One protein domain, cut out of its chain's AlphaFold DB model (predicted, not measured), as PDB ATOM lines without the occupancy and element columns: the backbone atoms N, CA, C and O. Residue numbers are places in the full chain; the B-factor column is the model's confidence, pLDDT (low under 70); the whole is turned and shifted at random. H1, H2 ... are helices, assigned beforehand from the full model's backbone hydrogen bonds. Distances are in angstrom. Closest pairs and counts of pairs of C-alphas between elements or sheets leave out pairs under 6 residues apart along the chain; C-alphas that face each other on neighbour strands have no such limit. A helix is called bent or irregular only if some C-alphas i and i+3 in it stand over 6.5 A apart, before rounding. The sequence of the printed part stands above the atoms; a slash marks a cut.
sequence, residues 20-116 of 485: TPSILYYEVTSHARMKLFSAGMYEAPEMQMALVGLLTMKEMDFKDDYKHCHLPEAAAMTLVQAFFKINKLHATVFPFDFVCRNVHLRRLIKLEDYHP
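What this domain is: This is residues 20 to 116 of the 485 residues of an uncharacterized protein of Paramicrosporidium saccamoebae (UniProt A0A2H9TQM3). Eight short helices make an elongated cluster in which they mostly cross one another at steep angles. H1 lies at one end of the long axis, touching no other helix; H2 packs on H4, and after H8 the last residues, 109 to 116, fold back toward H6 and H7. The printed part has 97 residues with named helices H1 to H8 in chain order and no named strand: all helix, compact, radius of gyration of the C-alphas 12.9 A, spans 41 by 24 by 23 A.

How they stand to each other: H1, residues 21 to 27, and H2, residues 30 to 38, meet only through their link. H4, residues 62 to 68, is the hub; it touches H2 about perpendicular at 81 degrees, closest C-alphas Met 34 and Asp 65, 6.0 A. H3, residues 45 to 56, and H4 touch only at the corner, closest C-alphas Leu 55 and Lys 63, 5.2 A. H6, residues 87 to 93, touches residues 52 to 56 of H3, closest C-alphas Leu 55 and Thr 92, 6.6 A. H7, residues 96 to 101, touches H4 at a steep tilt of 43 degrees, the same way, closest C-alphas Lys 67 and Phe 98, 4.6 A. H5, residues 73 to 83, touches H8, residues 103 to 108, closest C-alphas Glu 73 and His 104, 5.6 A. Every O i to N i+4 pair is within hydrogen-bond range in H1, H2, H3, H4, H5, H7 and H8; H6 has 1 of 3, and 2 of 4 O i to N i+3 pairs.

Where its parts are: H1 begins at C-alpha 21 (10.743, 41.627, -30.245). H3 is 16.9 A long and H5 15.5 A. H6 is irregular: C-alphas 88 and 91 are 7.1 A apart. H8 ends at C-alpha 108 (-0.889, 19.661, -8.288).

The domain as a whole: The C-alphas farthest apart, of Thr 20 and Glu 112, are 41.4 A apart. The printed part has no cut and no long link. Residues 20 to 29 and 58 to 61 have pLDDT under 70.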
ATOM      1  N   THR A  20      12.146  45.399 -33.013       49.34
ATOM      2  CA  THR A  20      12.693  44.382 -32.113       49.34
ATOM      3  C   THR A  20      11.556  43.655 -31.387       49.34
ATOM      4  O   THR A  20      10.503  44.250 -31.132       49.34
ATOM      5  N   PRO A  21      11.743  42.382 -31.003       53.69
ATOM      6  CA  PRO A  21      10.743  41.627 -30.245       53.69
ATOM      7  C   PRO A  21      10.313  42.323 -28.949       53.69
ATOM      8  O   PRO A  21       9.142  42.285 -28.588       53.69
ATOM      9  N   SER A  22      11.236  43.031 -28.295       55.56
ATOM     10  CA  SER A  22      10.969  43.828 -27.097       55.56
ATOM     11  C   SER A  22       9.950  44.941 -27.361       55.56
ATOM     12  O   SER A  22       9.062  45.167 -26.546       55.56
ATOM     13  N   ILE A  23      10.038  45.619 -28.512       54.69
ATOM     14  CA  ILE A  23       9.097  46.689 -28.879       54.69
ATOM     15  C   ILE A  23       7.689  46.108 -29.062       54.69
ATOM     16  O   ILE A  23       6.742  46.621 -28.473       54.69
ATOM     17  N   LEU A  24       7.557  44.995 -29.794       60.38
ATOM     18  CA  LEU A  24       6.265  44.313 -29.971       60.38
ATOM     19  C   LEU A  24       5.693  43.798 -28.651       60.38
ATOM     20  O   LEU A  24       4.487  43.872 -28.429       60.38
ATOM     21  N   TYR A  25       6.552  43.297 -27.763       65.44
ATOM     22  CA  TYR A  25       6.145  42.836 -26.443       65.44
ATOM     23  C   TYR A  25       5.476  43.957 -25.639       65.44
ATOM     24  O   TYR A  25       4.393  43.767 -25.086       65.44
ATOM     25  N   TYR A  26       6.081  45.145 -25.601       62.69
ATOM     26  CA  TYR A  26       5.547  46.264 -24.825       62.69
ATOM     27  C   TYR A  26       4.367  46.997 -25.495       62.69
ATOM     28  O   TYR A  26       3.627  47.679 -24.786       62.69
ATOM     29  N   GLU A  27       4.141  46.821 -26.802       60.94
ATOM     30  CA  GLU A  27       2.928  47.288 -27.508       60.94
ATOM     31  C   GLU A  27       1.662  46.537 -27.048       60.94
ATOM     32  O   GLU A  27       0.578  47.115 -26.947       60.94
ATOM     33  N   VAL A  28       1.783  45.247 -26.711       60.75
ATOM     34  CA  VAL A  28       0.667  44.456 -26.173       60.75
ATOM     35  C   VAL A  28       0.470  44.799 -24.701       60.75
ATOM     36  O   VAL A  28       1.413  44.723 -23.925       60.75
ATOM     37  N   THR A  29      -0.746  45.131 -24.264       67.81
ATOM     38  CA  THR A  29      -1.003  45.451 -22.843       67.81
ATOM     39  C   THR A  29      -0.665  44.276 -21.914       67.81
ATOM     40  O   THR A  29      -0.897  43.123 -22.270       67.81
ATOM     41  N   SER A  30      -0.184  44.552 -20.692       71.25
ATOM     42  CA  SER A  30       0.148  43.505 -19.700       71.25
ATOM     43  C   SER A  30      -1.005  42.513 -19.485       71.25
ATOM     44  O   SER A  30      -0.789  41.305 -19.507       71.25
ATOM     45  N   HIS A  31      -2.255  42.989 -19.418       72.56
ATOM     46  CA  HIS A  31      -3.437  42.121 -19.312       72.56
ATOM     47  C   HIS A  31      -3.600  41.160 -20.494       72.56
ATOM     48  O   HIS A  31      -3.883  39.977 -20.305       72.56
ATOM     49  N   ALA A  32      -3.406  41.649 -21.720       70.81
ATOM     50  CA  ALA A  32      -3.465  40.808 -22.910       70.81
ATOM     51  C   ALA A  32      -2.302  39.801 -22.948       70.81
ATOM     52  O   ALA A  32      -2.530  38.637 -23.274       70.81
ATOM     53  N   ARG A  33      -1.091  40.203 -22.536       80.06
ATOM     54  CA  ARG A  33       0.059  39.290 -22.409       80.06
ATOM     55  C   ARG A  33      -0.215  38.174 -21.403       80.06
ATOM     56  O   ARG A  33      -0.057  37.004 -21.736       80.06
ATOM     57  N   MET A  34      -0.719  38.517 -20.216       81.00
ATOM     58  CA  MET A  34      -1.109  37.540 -19.192       81.00
ATOM     59  C   MET A  34      -2.157  36.546 -19.710       81.00
ATOM     60  O   MET A  34      -2.027  35.344 -19.489       81.00
ATOM     61  N   LYS A  35      -3.165  37.017 -20.458       79.50
ATOM     62  CA  LYS A  35      -4.162  36.133 -21.085       79.50
ATOM     63  C   LYS A  35      -3.549  35.174 -22.105       79.50
ATOM     64  O   LYS A  35      -3.926  34.005 -22.120       79.50
ATOM     65  N   LEU A  36      -2.605  35.634 -22.926       80.19
ATOM     66  CA  LEU A  36      -1.912  34.769 -23.885       80.19
ATOM     67  C   LEU A  36      -1.178  33.624 -23.178       80.19
ATOM     68  O   LEU A  36      -1.245  32.489 -23.642       80.19
ATOM     69  N   PHE A  37      -0.557  33.887 -22.026       81.12
ATOM     70  CA  PHE A  37       0.070  32.828 -21.230       81.12
ATOM     71  C   PHE A  37      -0.956  31.848 -20.681       81.12
ATOM     72  O   PHE A  37      -0.777  30.646 -20.831       81.12
ATOM     73  N   SER A  38      -2.077  32.334 -20.145       81.56
ATOM     74  CA  SER A  38      -3.124  31.451 -19.611       81.56
ATOM     75  C   SER A  38      -3.705  30.467 -20.637       81.56
ATOM     76  O   SER A  38      -4.222  29.420 -20.252       81.56
ATOM     77  N   ALA A  39      -3.593  30.788 -21.929       82.94
ATOM     78  CA  ALA A  39      -4.055  29.972 -23.049       82.94
ATOM     79  C   ALA A  39      -2.923  29.187 -23.747       82.94
ATOM     80  O   ALA A  39      -3.132  28.643 -24.831       82.94
ATOM     81  N   GLY A  40      -1.720  29.146 -23.165       80.25
ATOM     82  CA  GLY A  40      -0.564  28.478 -23.754       80.25
ATOM     83  C   GLY A  40      -0.757  26.966 -23.910       80.25
ATOM     84  O   GLY A  40      -1.183  26.279 -22.984       80.25
ATOM     85  N   MET A  41      -0.378  26.428 -25.072       86.06
ATOM     86  CA  MET A  41      -0.367  24.984 -25.339       86.06
ATOM     87  C   MET A  41       0.892  24.328 -24.755       86.06
ATOM     88  O   MET A  41       1.826  23.984 -25.479       86.06
ATOM     89  N   TYR A  42       0.948  24.179 -23.431       88.19
ATOM     90  CA  TYR A  42       2.143  23.691 -22.723       88.19
ATOM     91  C   TYR A  42       2.499  22.219 -22.985       88.19
ATOM     92  O   TYR A  42       3.586  21.774 -22.623       88.19
ATOM     93  N   GLU A  43       1.616  21.462 -23.630       87.38
ATOM     94  CA  GLU A  43       1.883  20.101 -24.109       87.38
ATOM     95  C   GLU A  43       2.835  20.058 -25.315       87.38
ATOM     96  O   GLU A  43       3.529  19.061 -25.508       87.38
ATOM     97  N   ALA A  44       2.916  21.142 -26.097       89.75
ATOM     98  CA  ALA A  44       3.778  21.217 -27.271       89.75
ATOM     99  C   ALA A  44       5.253  21.448 -26.864       89.75
ATOM    100  O   ALA A  44       5.544  22.441 -26.182       89.75
ATOM    101  N   PRO A  45       6.211  20.604 -27.302       88.31
ATOM    102  CA  PRO A  45       7.634  20.767 -26.981       88.31
ATOM    103  C   PRO A  45       8.208  22.135 -27.378       88.31
ATOM    104  O   PRO A  45       9.037  22.706 -26.666       88.31
ATOM    105  N   GLU A  46       7.747  22.700 -28.493       86.44
ATOM    106  CA  GLU A  46       8.155  24.020 -28.973       86.44
ATOM    107  C   GLU A  46       7.731  25.119 -27.998       86.44
ATOM    108  O   GLU A  46       8.528  26.005 -27.681       86.44
ATOM    109  N   MET A  47       6.506  25.029 -27.467       86.56
ATOM    110  CA  MET A  47       6.002  25.965 -26.462       86.56
ATOM    111  C   MET A  47       6.775  25.830 -25.150       86.56
ATOM    112  O   MET A  47       7.064  26.833 -24.499       86.56
ATOM    113  N   GLN A  48       7.159  24.608 -24.773       88.25
ATOM    114  CA  GLN A  48       7.955  24.377 -23.570       88.25
ATOM    115  C   GLN A  48       9.337  25.036 -23.667       88.25
ATOM    116  O   GLN A  48       9.759  25.748 -22.750       88.25
ATOM    117  N   MET A  49      10.028  24.852 -24.796       87.00
ATOM    118  CA  MET A  49      11.314  25.509 -25.050       87.00
ATOM    119  C   MET A  49      11.172  27.032 -25.106       87.00
ATOM    120  O   MET A  49      11.981  27.745 -24.508       87.00
ATOM    121  N   ALA A  50      10.136  27.532 -25.789       84.50
ATOM    122  CA  ALA A  50       9.865  28.961 -25.887       84.50
ATOM    123  C   ALA A  50       9.608  29.578 -24.507       84.50
ATOM    124  O   ALA A  50      10.182  30.618 -24.197       84.50
ATOM    125  N   LEU A  51       8.819  28.916 -23.655       89.31
ATOM    126  CA  LEU A  51       8.533  29.377 -22.299       89.31
ATOM    127  C   LEU A  51       9.814  29.524 -21.469       89.31
ATOM    128  O   LEU A  51      10.031  30.572 -20.866       89.31
ATOM    129  N   VAL A  52      10.685  28.509 -21.458       90.00
ATOM    130  CA  VAL A  52      11.955  28.582 -20.714       90.00
ATOM    131  C   VAL A  52      12.855  29.683 -21.278       90.00
ATOM    132  O   VAL A  52      13.449  30.437 -20.506       90.00
ATOM    133  N   GLY A  53      12.921  29.821 -22.605       87.00
ATOM    134  CA  GLY A  53      13.659  30.904 -23.253       87.00
ATOM    135  C   GLY A  53      13.159  32.270 -22.790       87.00
ATOM    136  O   GLY A  53      13.927  33.059 -22.253       87.00
ATOM    137  N   LEU A  54      11.853  32.510 -22.883       83.75
ATOM    138  CA  LEU A  54      11.230  33.775 -22.496       83.75
ATOM    139  C   LEU A  54      11.388  34.086 -20.999       83.75
ATOM    140  O   LEU A  54      11.702  35.218 -20.642       83.75
ATOM    141  N   LEU A  55      11.263  33.087 -20.118       87.12
ATOM    142  CA  LEU A  55      11.459  33.251 -18.669       87.12
ATOM    143  C   LEU A  55      12.916  33.519 -18.264       87.12
ATOM    144  O   LEU A  55      13.166  33.938 -17.130       87.12
ATOM    145  N   THR A  56      13.873  33.261 -19.158       83.75
ATOM    146  CA  THR A  56      15.305  33.487 -18.924       83.75
ATOM    147  C   THR A  56      15.851  34.729 -19.637       83.75
ATOM    148  O   THR A  56      16.971  35.147 -19.333       83.75
ATOM    149  N   MET A  57      15.070  35.358 -20.523       76.62
ATOM    150  CA  MET A  57      15.432  36.625 -21.166       76.62
ATOM    151  C   MET A  57      15.451  37.773 -20.152       76.62
ATOM    152  O   MET A  57      14.546  37.913 -19.331       76.62
ATOM    153  N   LYS A  58      16.495  38.606 -20.216       66.12
ATOM    154  CA  LYS A  58      16.671  39.770 -19.325       66.12
ATOM    155  C   LYS A  58      16.123  41.061 -19.935       66.12
ATOM    156  O   LYS A  58      15.986  42.056 -19.235       66.12
ATOM    157  N   GLU A  59      15.863  41.055 -21.238       59.59
ATOM    158  CA  GLU A  59      15.490  42.224 -22.037       59.59
ATOM    159  C   GLU A  59      13.993  42.561 -21.968       59.59
ATOM    160  O   GLU A  59      13.585  43.609 -22.465       59.59
ATOM    161  N   MET A  60      13.172  41.671 -21.407       66.62
ATOM    162  CA  MET A  60      11.722  41.821 -21.289       66.62
ATOM    163  C   MET A  60      11.276  41.425 -19.883       66.62
ATOM    164  O   MET A  60      11.756  40.431 -19.341       66.62
ATOM    165  N   ASP A  61      10.283  42.125 -19.330       68.25
ATOM    166  CA  ASP A  61       9.680  41.805 -18.019       68.25
ATOM    167  C   ASP A  61       8.733  40.589 -18.082       68.25
ATOM    168  O   ASP A  61       7.709  40.511 -17.398       68.25
ATOM    169  N   PHE A  62       9.078  39.610 -18.919       79.00
ATOM    170  CA  PHE A  62       8.288  38.412 -19.174       79.00
ATOM    171  C   PHE A  62       8.009  37.631 -17.897       79.00
ATOM    172  O   PHE A  62       6.883  37.208 -17.632       79.00
ATOM    173  N   LYS A  63       9.046  37.473 -17.073       82.44
ATOM    174  CA  LYS A  63       8.961  36.767 -15.799       82.44
ATOM    175  C   LYS A  63       7.940  37.408 -14.859       82.44
ATOM    176  O   LYS A  63       7.277  36.688 -14.117       82.44
ATOM    177  N   ASP A  64       7.805  38.731 -14.883       80.12
ATOM    178  CA  ASP A  64       6.883  39.428 -13.995       80.12
ATOM    179  C   ASP A  64       5.442  39.329 -14.490       80.12
ATOM    180  O   ASP A  64       4.577  38.976 -13.692       80.12
ATOM    181  N   ASP A  65       5.177  39.498 -15.789       81.75
ATOM    182  CA  ASP A  65       3.834  39.235 -16.335       81.75
ATOM    183  C   ASP A  65       3.414  37.770 -16.107       81.75
ATOM    184  O   ASP A  65       2.281  37.493 -15.708       81.75
ATOM    185  N   TYR A  66       4.339  36.820 -16.273       88.06
ATOM    186  CA  TYR A  66       4.081  35.400 -16.038       88.06
ATOM    187  C   TYR A  66       3.688  35.099 -14.581       88.06
ATOM    188  O   TYR A  66       2.705  34.396 -14.351       88.06
ATOM    189  N   LYS A  67       4.372  35.685 -13.585       85.94
ATOM    190  CA  LYS A  67       4.012  35.523 -12.157       85.94
ATOM    191  C   LYS A  67       2.589  35.989 -11.827       85.94
ATOM    192  O   LYS A  67       2.008  35.519 -10.850       85.94
ATOM    193  N   HIS A  68       2.046  36.925 -12.604       84.81
ATOM    194  CA  HIS A  68       0.714  37.501 -12.399       84.81
ATOM    195  C   HIS A  68      -0.385  36.784 -13.199       84.81
ATOM    196  O   HIS A  68      -1.573  37.070 -13.024       84.81
ATOM    197  N   CYS A  69      -0.010  35.827 -14.049       87.50
ATOM    198  CA  CYS A  69      -0.943  35.037 -14.834       87.50
ATOM    199  C   CYS A  69      -1.776  34.086 -13.956       87.50
ATOM    200  O   CYS A  69      -1.281  33.496 -12.993       87.50
ATOM    201  N   HIS A  70      -3.040  33.899 -14.342       89.88
ATOM    202  CA  HIS A  70      -3.937  32.897 -13.769       89.88
ATOM    203  C   HIS A  70      -4.119  31.759 -14.771       89.88
ATOM    204  O   HIS A  70      -4.536  31.995 -15.905       89.88
ATOM    205  N   LEU A  71      -3.798  30.534 -14.367       92.06
ATOM    206  CA  LEU A  71      -3.913  29.347 -15.203       92.06
ATOM    207  C   LEU A  71      -5.248  28.628 -14.970       92.06
ATOM    208  O   LEU A  71      -5.583  28.323 -13.821       92.06
ATOM    209  N   PRO A  72      -5.968  28.265 -16.045       92.44
ATOM    210  CA  PRO A  72      -6.994  27.233 -15.988       92.44
ATOM    211  C   PRO A  72      -6.412  25.891 -15.515       92.44
ATOM    212  O   PRO A  72      -5.234  25.603 -15.730       92.44
ATOM    213  N   GLU A  73      -7.249  25.029 -14.935       94.19
ATOM    214  CA  GLU A  73      -6.832  23.720 -14.408       94.19
ATOM    215  C   GLU A  73      -6.096  22.849 -15.436       94.19
ATOM    216  O   GLU A  73      -5.030  22.311 -15.142       94.19
ATOM    217  N   ALA A  74      -6.617  22.767 -16.665       92.81
ATOM    218  CA  ALA A  74      -6.003  21.989 -17.741       92.81
ATOM    219  C   ALA A  74      -4.595  22.502 -18.109       92.81
ATOM    220  O   ALA A  74      -3.667  21.713 -18.302       92.81
ATOM    221  N   ALA A  75      -4.413  23.826 -18.145       92.19
ATOM    222  CA  ALA A  75      -3.120  24.451 -18.416       92.19
ATOM    223  C   ALA A  75      -2.132  24.227 -17.256       92.19
ATOM    224  O   ALA A  75      -0.965  23.915 -17.478       92.19
ATOM    225  N   ALA A  76      -2.602  24.316 -16.009       95.50
ATOM    226  CA  ALA A  76      -1.788  24.019 -14.832       95.50
ATOM    227  C   ALA A  76      -1.320  22.552 -14.811       95.50
ATOM    228  O   ALA A  76      -0.151  22.279 -14.536       95.50
ATOM    229  N   MET A  77      -2.208  21.611 -15.144       95.62
ATOM    230  CA  MET A  77      -1.895  20.181 -15.198       95.62
ATOM    231  C   MET A  77      -0.841  19.859 -16.260       95.62
ATOM    232  O   MET A  77       0.145  19.190 -15.950       95.62
ATOM    233  N   THR A  78      -1.018  20.361 -17.485       94.69
ATOM    234  CA  THR A  78      -0.051  20.156 -18.577       94.69
ATOM    235  C   THR A  78       1.307  20.775 -18.247       94.69
ATOM    236  O   THR A  78       2.339  20.133 -18.444       94.69
ATOM    237  N   LEU A  79       1.322  21.969 -17.647       94.88
ATOM    238  CA  LEU A  79       2.552  22.627 -17.212       94.88
ATOM    239  C   LEU A  79       3.305  21.806 -16.147       94.88
ATOM    240  O   LEU A  79       4.509  21.582 -16.280       94.88
ATOM    241  N   VAL A  80       2.610  21.318 -15.110       96.38
ATOM    242  CA  VAL A  80       3.207  20.476 -14.053       96.38
ATOM    243  C   VAL A  80       3.748  19.170 -14.634       96.38
ATOM    244  O   VAL A  80       4.884  18.796 -14.339       96.38
ATOM    245  N   GLN A  81       2.988  18.494 -15.497       95.00
ATOM    246  CA  GLN A  81       3.434  17.254 -16.141       95.00
ATOM    247  C   GLN A  81       4.696  17.451 -16.989       95.00
ATOM    248  O   GLN A  81       5.576  16.587 -16.967       95.00
ATOM    249  N   ALA A  82       4.795  18.582 -17.691       93.75
ATOM    250  CA  ALA A  82       5.931  18.907 -18.545       93.75
ATOM    251  C   ALA A  82       7.205  19.238 -17.749       93.75
ATOM    252  O   ALA A  82       8.285  18.748 -18.080       93.75
ATOM    253  N   PHE A  83       7.099  20.056 -16.695       95.38
ATOM    254  CA  PHE A  83       8.278  20.683 -16.084       95.38
ATOM    255  C   PHE A  83       8.607  20.227 -14.661       95.38
ATOM    256  O   PHE A  83       9.762  20.339 -14.251       95.38
ATOM    257  N   PHE A  84       7.644  19.710 -13.894       96.00
ATOM    258  CA  PHE A  84       7.827  19.484 -12.451       96.00
ATOM    259  C   PHE A  84       8.742  18.299 -12.107       96.00
ATOM    260  O   PHE A  84       9.182  18.139 -10.979       96.00
ATOM    261  N   LYS A  85       9.069  17.437 -13.073       93.94
ATOM    262  CA  LYS A  85      10.078  16.385 -12.860       93.94
ATOM    263  C   LYS A  85      11.513  16.917 -12.952       93.94
ATOM    264  O   LYS A  85      12.460  16.182 -12.682       93.94
ATOM    265  N   ILE A  86      11.693  18.168 -13.382       93.94
ATOM    266  CA  ILE A  86      12.995  18.776 -13.644       93.94
ATOM    267  C   ILE A  86      13.260  19.828 -12.565       93.94
ATOM    268  O   ILE A  86      13.042  21.020 -12.779       93.94
ATOM    269  N   ASN A  87      13.804  19.398 -11.421       91.12
ATOM    270  CA  ASN A  87      14.005  20.249 -10.235       91.12
ATOM    271  C   ASN A  87      14.705  21.586 -10.534       91.12
ATOM    272  O   ASN A  87      14.355  22.623  -9.973       91.12
ATOM    273  N   LYS A  88      15.662  21.590 -11.473       91.69
ATOM    274  CA  LYS A  88      16.405  22.796 -11.885       91.69
ATOM    275  C   LYS A  88      15.524  23.880 -12.519       91.69
ATOM    276  O   LYS A  88      15.934  25.036 -12.554       91.69
ATOM    277  N   LEU A  89      14.345  23.523 -13.027       93.50
ATOM    278  CA  LEU A  89      13.406  24.453 -13.653       93.50
ATOM    279  C   LEU A  89      12.337  24.964 -12.685       93.50
ATOM    280  O   LEU A  89      11.621  25.894 -13.050       93.50
ATOM    281  N   HIS A  90      12.239  24.427 -11.462       94.94
ATOM    282  CA  HIS A  90      11.181  24.804 -10.517       94.94
ATOM    283  C   HIS A  90      11.180  26.304 -10.232       94.94
ATOM    284  O   HIS A  90      10.178  26.965 -10.465       94.94
ATOM    285  N   ALA A  91      12.329  26.869  -9.864       91.81
ATOM    286  CA  ALA A  91      12.473  28.300  -9.596       91.81
ATOM    287  C   ALA A  91      12.141  29.209 -10.801       91.81
ATOM    288  O   ALA A  91      11.833  30.389 -10.624       91.81
ATOM    289  N   THR A  92      12.241  28.681 -12.023       92.94
ATOM    290  CA  THR A  92      12.013  29.430 -13.265       92.94
ATOM    291  C   THR A  92      10.555  29.336 -13.706       92.94
ATOM    292  O   THR A  92       9.932  30.365 -13.948       92.94
ATOM    293  N   VAL A  93      10.013  28.117 -13.793       94.69
ATOM    294  CA  VAL A  93       8.674  27.820 -14.339       94.69
ATOM    295  C   VAL A  93       7.586  27.868 -13.266       94.69
ATOM    296  O   VAL A  93       6.455  28.263 -13.546       94.69
ATOM    297  N   PHE A  94       7.931  27.515 -12.030       95.19
ATOM    298  CA  PHE A  94       7.047  27.521 -10.867       95.19
ATOM    299  C   PHE A  94       7.622  28.426  -9.767       95.19
ATOM    300  O   PHE A  94       7.899  27.941  -8.670       95.19
ATOM    301  N   PRO A  95       7.855  29.728 -10.017       93.62
ATOM    302  CA  PRO A  95       8.312  30.619  -8.958       93.62
ATOM    303  C   PRO A  95       7.263  30.687  -7.838       93.62
ATOM    304  O   PRO A  95       6.064  30.598  -8.111       93.62
ATOM    305  N   PHE A  96       7.709  30.865  -6.592       92.94
ATOM    306  CA  PHE A  96       6.847  30.828  -5.403       92.94
ATOM    307  C   PHE A  96       5.555  31.642  -5.549       92.94
ATOM    308  O   PHE A  96       4.458  31.106  -5.403       92.94
ATOM    309  N   ASP A  97       5.681  32.917  -5.930       90.38
ATOM    310  CA  ASP A  97       4.550  33.845  -6.056       90.38
ATOM    311  C   ASP A  97       3.508  33.366  -7.082       90.38
ATOM    312  O   ASP A  97       2.302  33.532  -6.885       90.38
ATOM    313  N   PHE A  98       3.966  32.729  -8.164       92.56
ATOM    314  CA  PHE A  98       3.093  32.178  -9.197       92.56
ATOM    315  C   PHE A  98       2.305  30.979  -8.675       92.56
ATOM    316  O   PHE A  98       1.100  30.879  -8.915       92.56
ATOM    317  N   VAL A  99       2.964  30.098  -7.917       93.69
ATOM    318  CA  VAL A  99       2.307  28.959  -7.270       93.69
ATOM    319  C   VAL A  99       1.297  29.454  -6.235       93.69
ATOM    320  O   VAL A  99       0.144  29.040  -6.297       93.69
ATOM    321  N   CYS A 100       1.660  30.399  -5.362       90.00
ATOM    322  CA  CYS A 100       0.751  30.989  -4.367       90.00
ATOM    323  C   CYS A 100      -0.566  31.486  -4.979       90.00
ATOM    324  O   CYS A 100      -1.648  31.217  -4.449       90.00
ATOM    325  N   ARG A 101      -0.482  32.187  -6.114       88.75
ATOM    326  CA  ARG A 101      -1.636  32.809  -6.784       88.75
ATOM    327  C   ARG A 101      -2.508  31.806  -7.538       88.75
ATOM    328  O   ARG A 101      -3.711  32.015  -7.670       88.75
ATOM    329  N   ASN A 102      -1.938  30.689  -7.980       92.56
ATOM    330  CA  ASN A 102      -2.644  29.689  -8.773       92.56
ATOM    331  C   ASN A 102      -3.080  28.500  -7.911       92.56
ATOM    332  O   ASN A 102      -2.306  27.584  -7.628       92.56
ATOM    333  N   VAL A 103      -4.362  28.472  -7.529       92.06
ATOM    334  CA  VAL A 103      -4.933  27.392  -6.697       92.06
ATOM    335  C   VAL A 103      -4.742  26.000  -7.309       92.06
ATOM    336  O   VAL A 103      -4.478  25.045  -6.582       92.06
ATOM    337  N   HIS A 104      -4.813  25.880  -8.639       95.00
ATOM    338  CA  HIS A 104      -4.604  24.608  -9.330       95.00
ATOM    339  C   HIS A 104      -3.153  24.132  -9.216       95.00
ATOM    340  O   HIS A 104      -2.926  22.969  -8.896       95.00
ATOM    341  N   LEU A 105      -2.168  25.026  -9.378       94.88
ATOM    342  CA  LEU A 105      -0.755  24.671  -9.212       94.88
ATOM    343  C   LEU A 105      -0.455  24.211  -7.786       94.88
ATOM    344  O   LEU A 105       0.213  23.196  -7.620       94.88
ATOM    345  N   ARG A 106      -1.004  24.882  -6.764       92.19
ATOM    346  CA  ARG A 106      -0.835  24.453  -5.361       92.19
ATOM    347  C   ARG A 106      -1.325  23.036  -5.100       92.19
ATOM    348  O   ARG A 106      -0.685  22.311  -4.354       92.19
ATOM    349  N   ARG A 107      -2.449  22.645  -5.704       92.94
ATOM    350  CA  ARG A 107      -3.011  21.294  -5.541       92.94
ATOM    351  C   ARG A 107      -2.206  20.226  -6.278       92.94
ATOM    352  O   ARG A 107      -2.196  19.079  -5.851       92.94
ATOM    353  N   LEU A 108      -1.590  20.592  -7.401       95.69
ATOM    354  CA  LEU A 108      -0.889  19.661  -8.288       95.69
ATOM    355  C   LEU A 108       0.589  19.473  -7.919       95.69
ATOM    356  O   LEU A 108       1.152  18.408  -8.170       95.69
ATOM    357  N   ILE A 109       1.225  20.498  -7.348       95.38
ATOM    358  CA  ILE A 109       2.632  20.468  -6.946       95.38
ATOM    359  C   ILE A 109       2.790  19.660  -5.658       95.38
ATOM    360  O   ILE A 109       2.176  19.955  -4.635       95.38
ATOM    361  N   LYS A 110       3.687  18.672  -5.689       94.62
ATOM    362  CA  LYS A 110       4.118  17.960  -4.484       94.62
ATOM    363  C   LYS A 110       5.147  18.807  -3.750       94.62
ATOM    364  O   LYS A 110       6.278  18.942  -4.211       94.62
ATOM    365  N   LEU A 111       4.750  19.400  -2.626       92.94
ATOM    366  CA  LEU A 111       5.596  20.349  -1.898       92.94
ATOM    367  C   LEU A 111       6.910  19.735  -1.403       92.94
ATOM    368  O   LEU A 111       7.897  20.456  -1.328       92.94
ATOM    369  N   GLU A 112       6.947  18.427  -1.136       92.69
ATOM    370  CA  GLU A 112       8.168  17.709  -0.738       92.69
ATOM    371  C   GLU A 112       9.279  17.809  -1.796       92.69
ATOM    372  O   GLU A 112      10.444  17.948  -1.446       92.69
ATOM    373  N   ASP A 113       8.919  17.837  -3.083       93.25
ATOM    374  CA  ASP A 113       9.865  17.897  -4.206       93.25
ATOM    375  C   ASP A 113      10.054  19.331  -4.747       93.25
ATOM    376  O   ASP A 113      10.827  19.590  -5.682       93.25
ATOM    377  N   TYR A 114       9.311  20.296  -4.204       94.69
ATOM    378  CA  TYR A 114       9.215  21.637  -4.763       94.69
ATOM    379  C   TYR A 114      10.379  22.540  -4.334       94.69
ATOM    380  O   TYR A 114      10.661  22.700  -3.151       94.69
ATOM    381  N   HIS A 115      11.016  23.187  -5.317       93.25
ATOM    382  CA  HIS A 115      12.184  24.053  -5.136       93.25
ATOM    383  C   HIS A 115      11.856  25.476  -5.645       93.25
ATOM    384  O   HIS A 115      12.142  25.796  -6.802       93.25
ATOM    385  N   PRO A 116      11.216  26.326  -4.820       88.75
ATOM    386  CA  PRO A 116      10.488  27.532  -5.254       88.75
ATOM    387  C   PRO A 116      11.321  28.690  -5.825       88.75
ATOM    388  O   PRO A 116      10.761  29.665  -6.332       88.75
TER     389      PRO A 116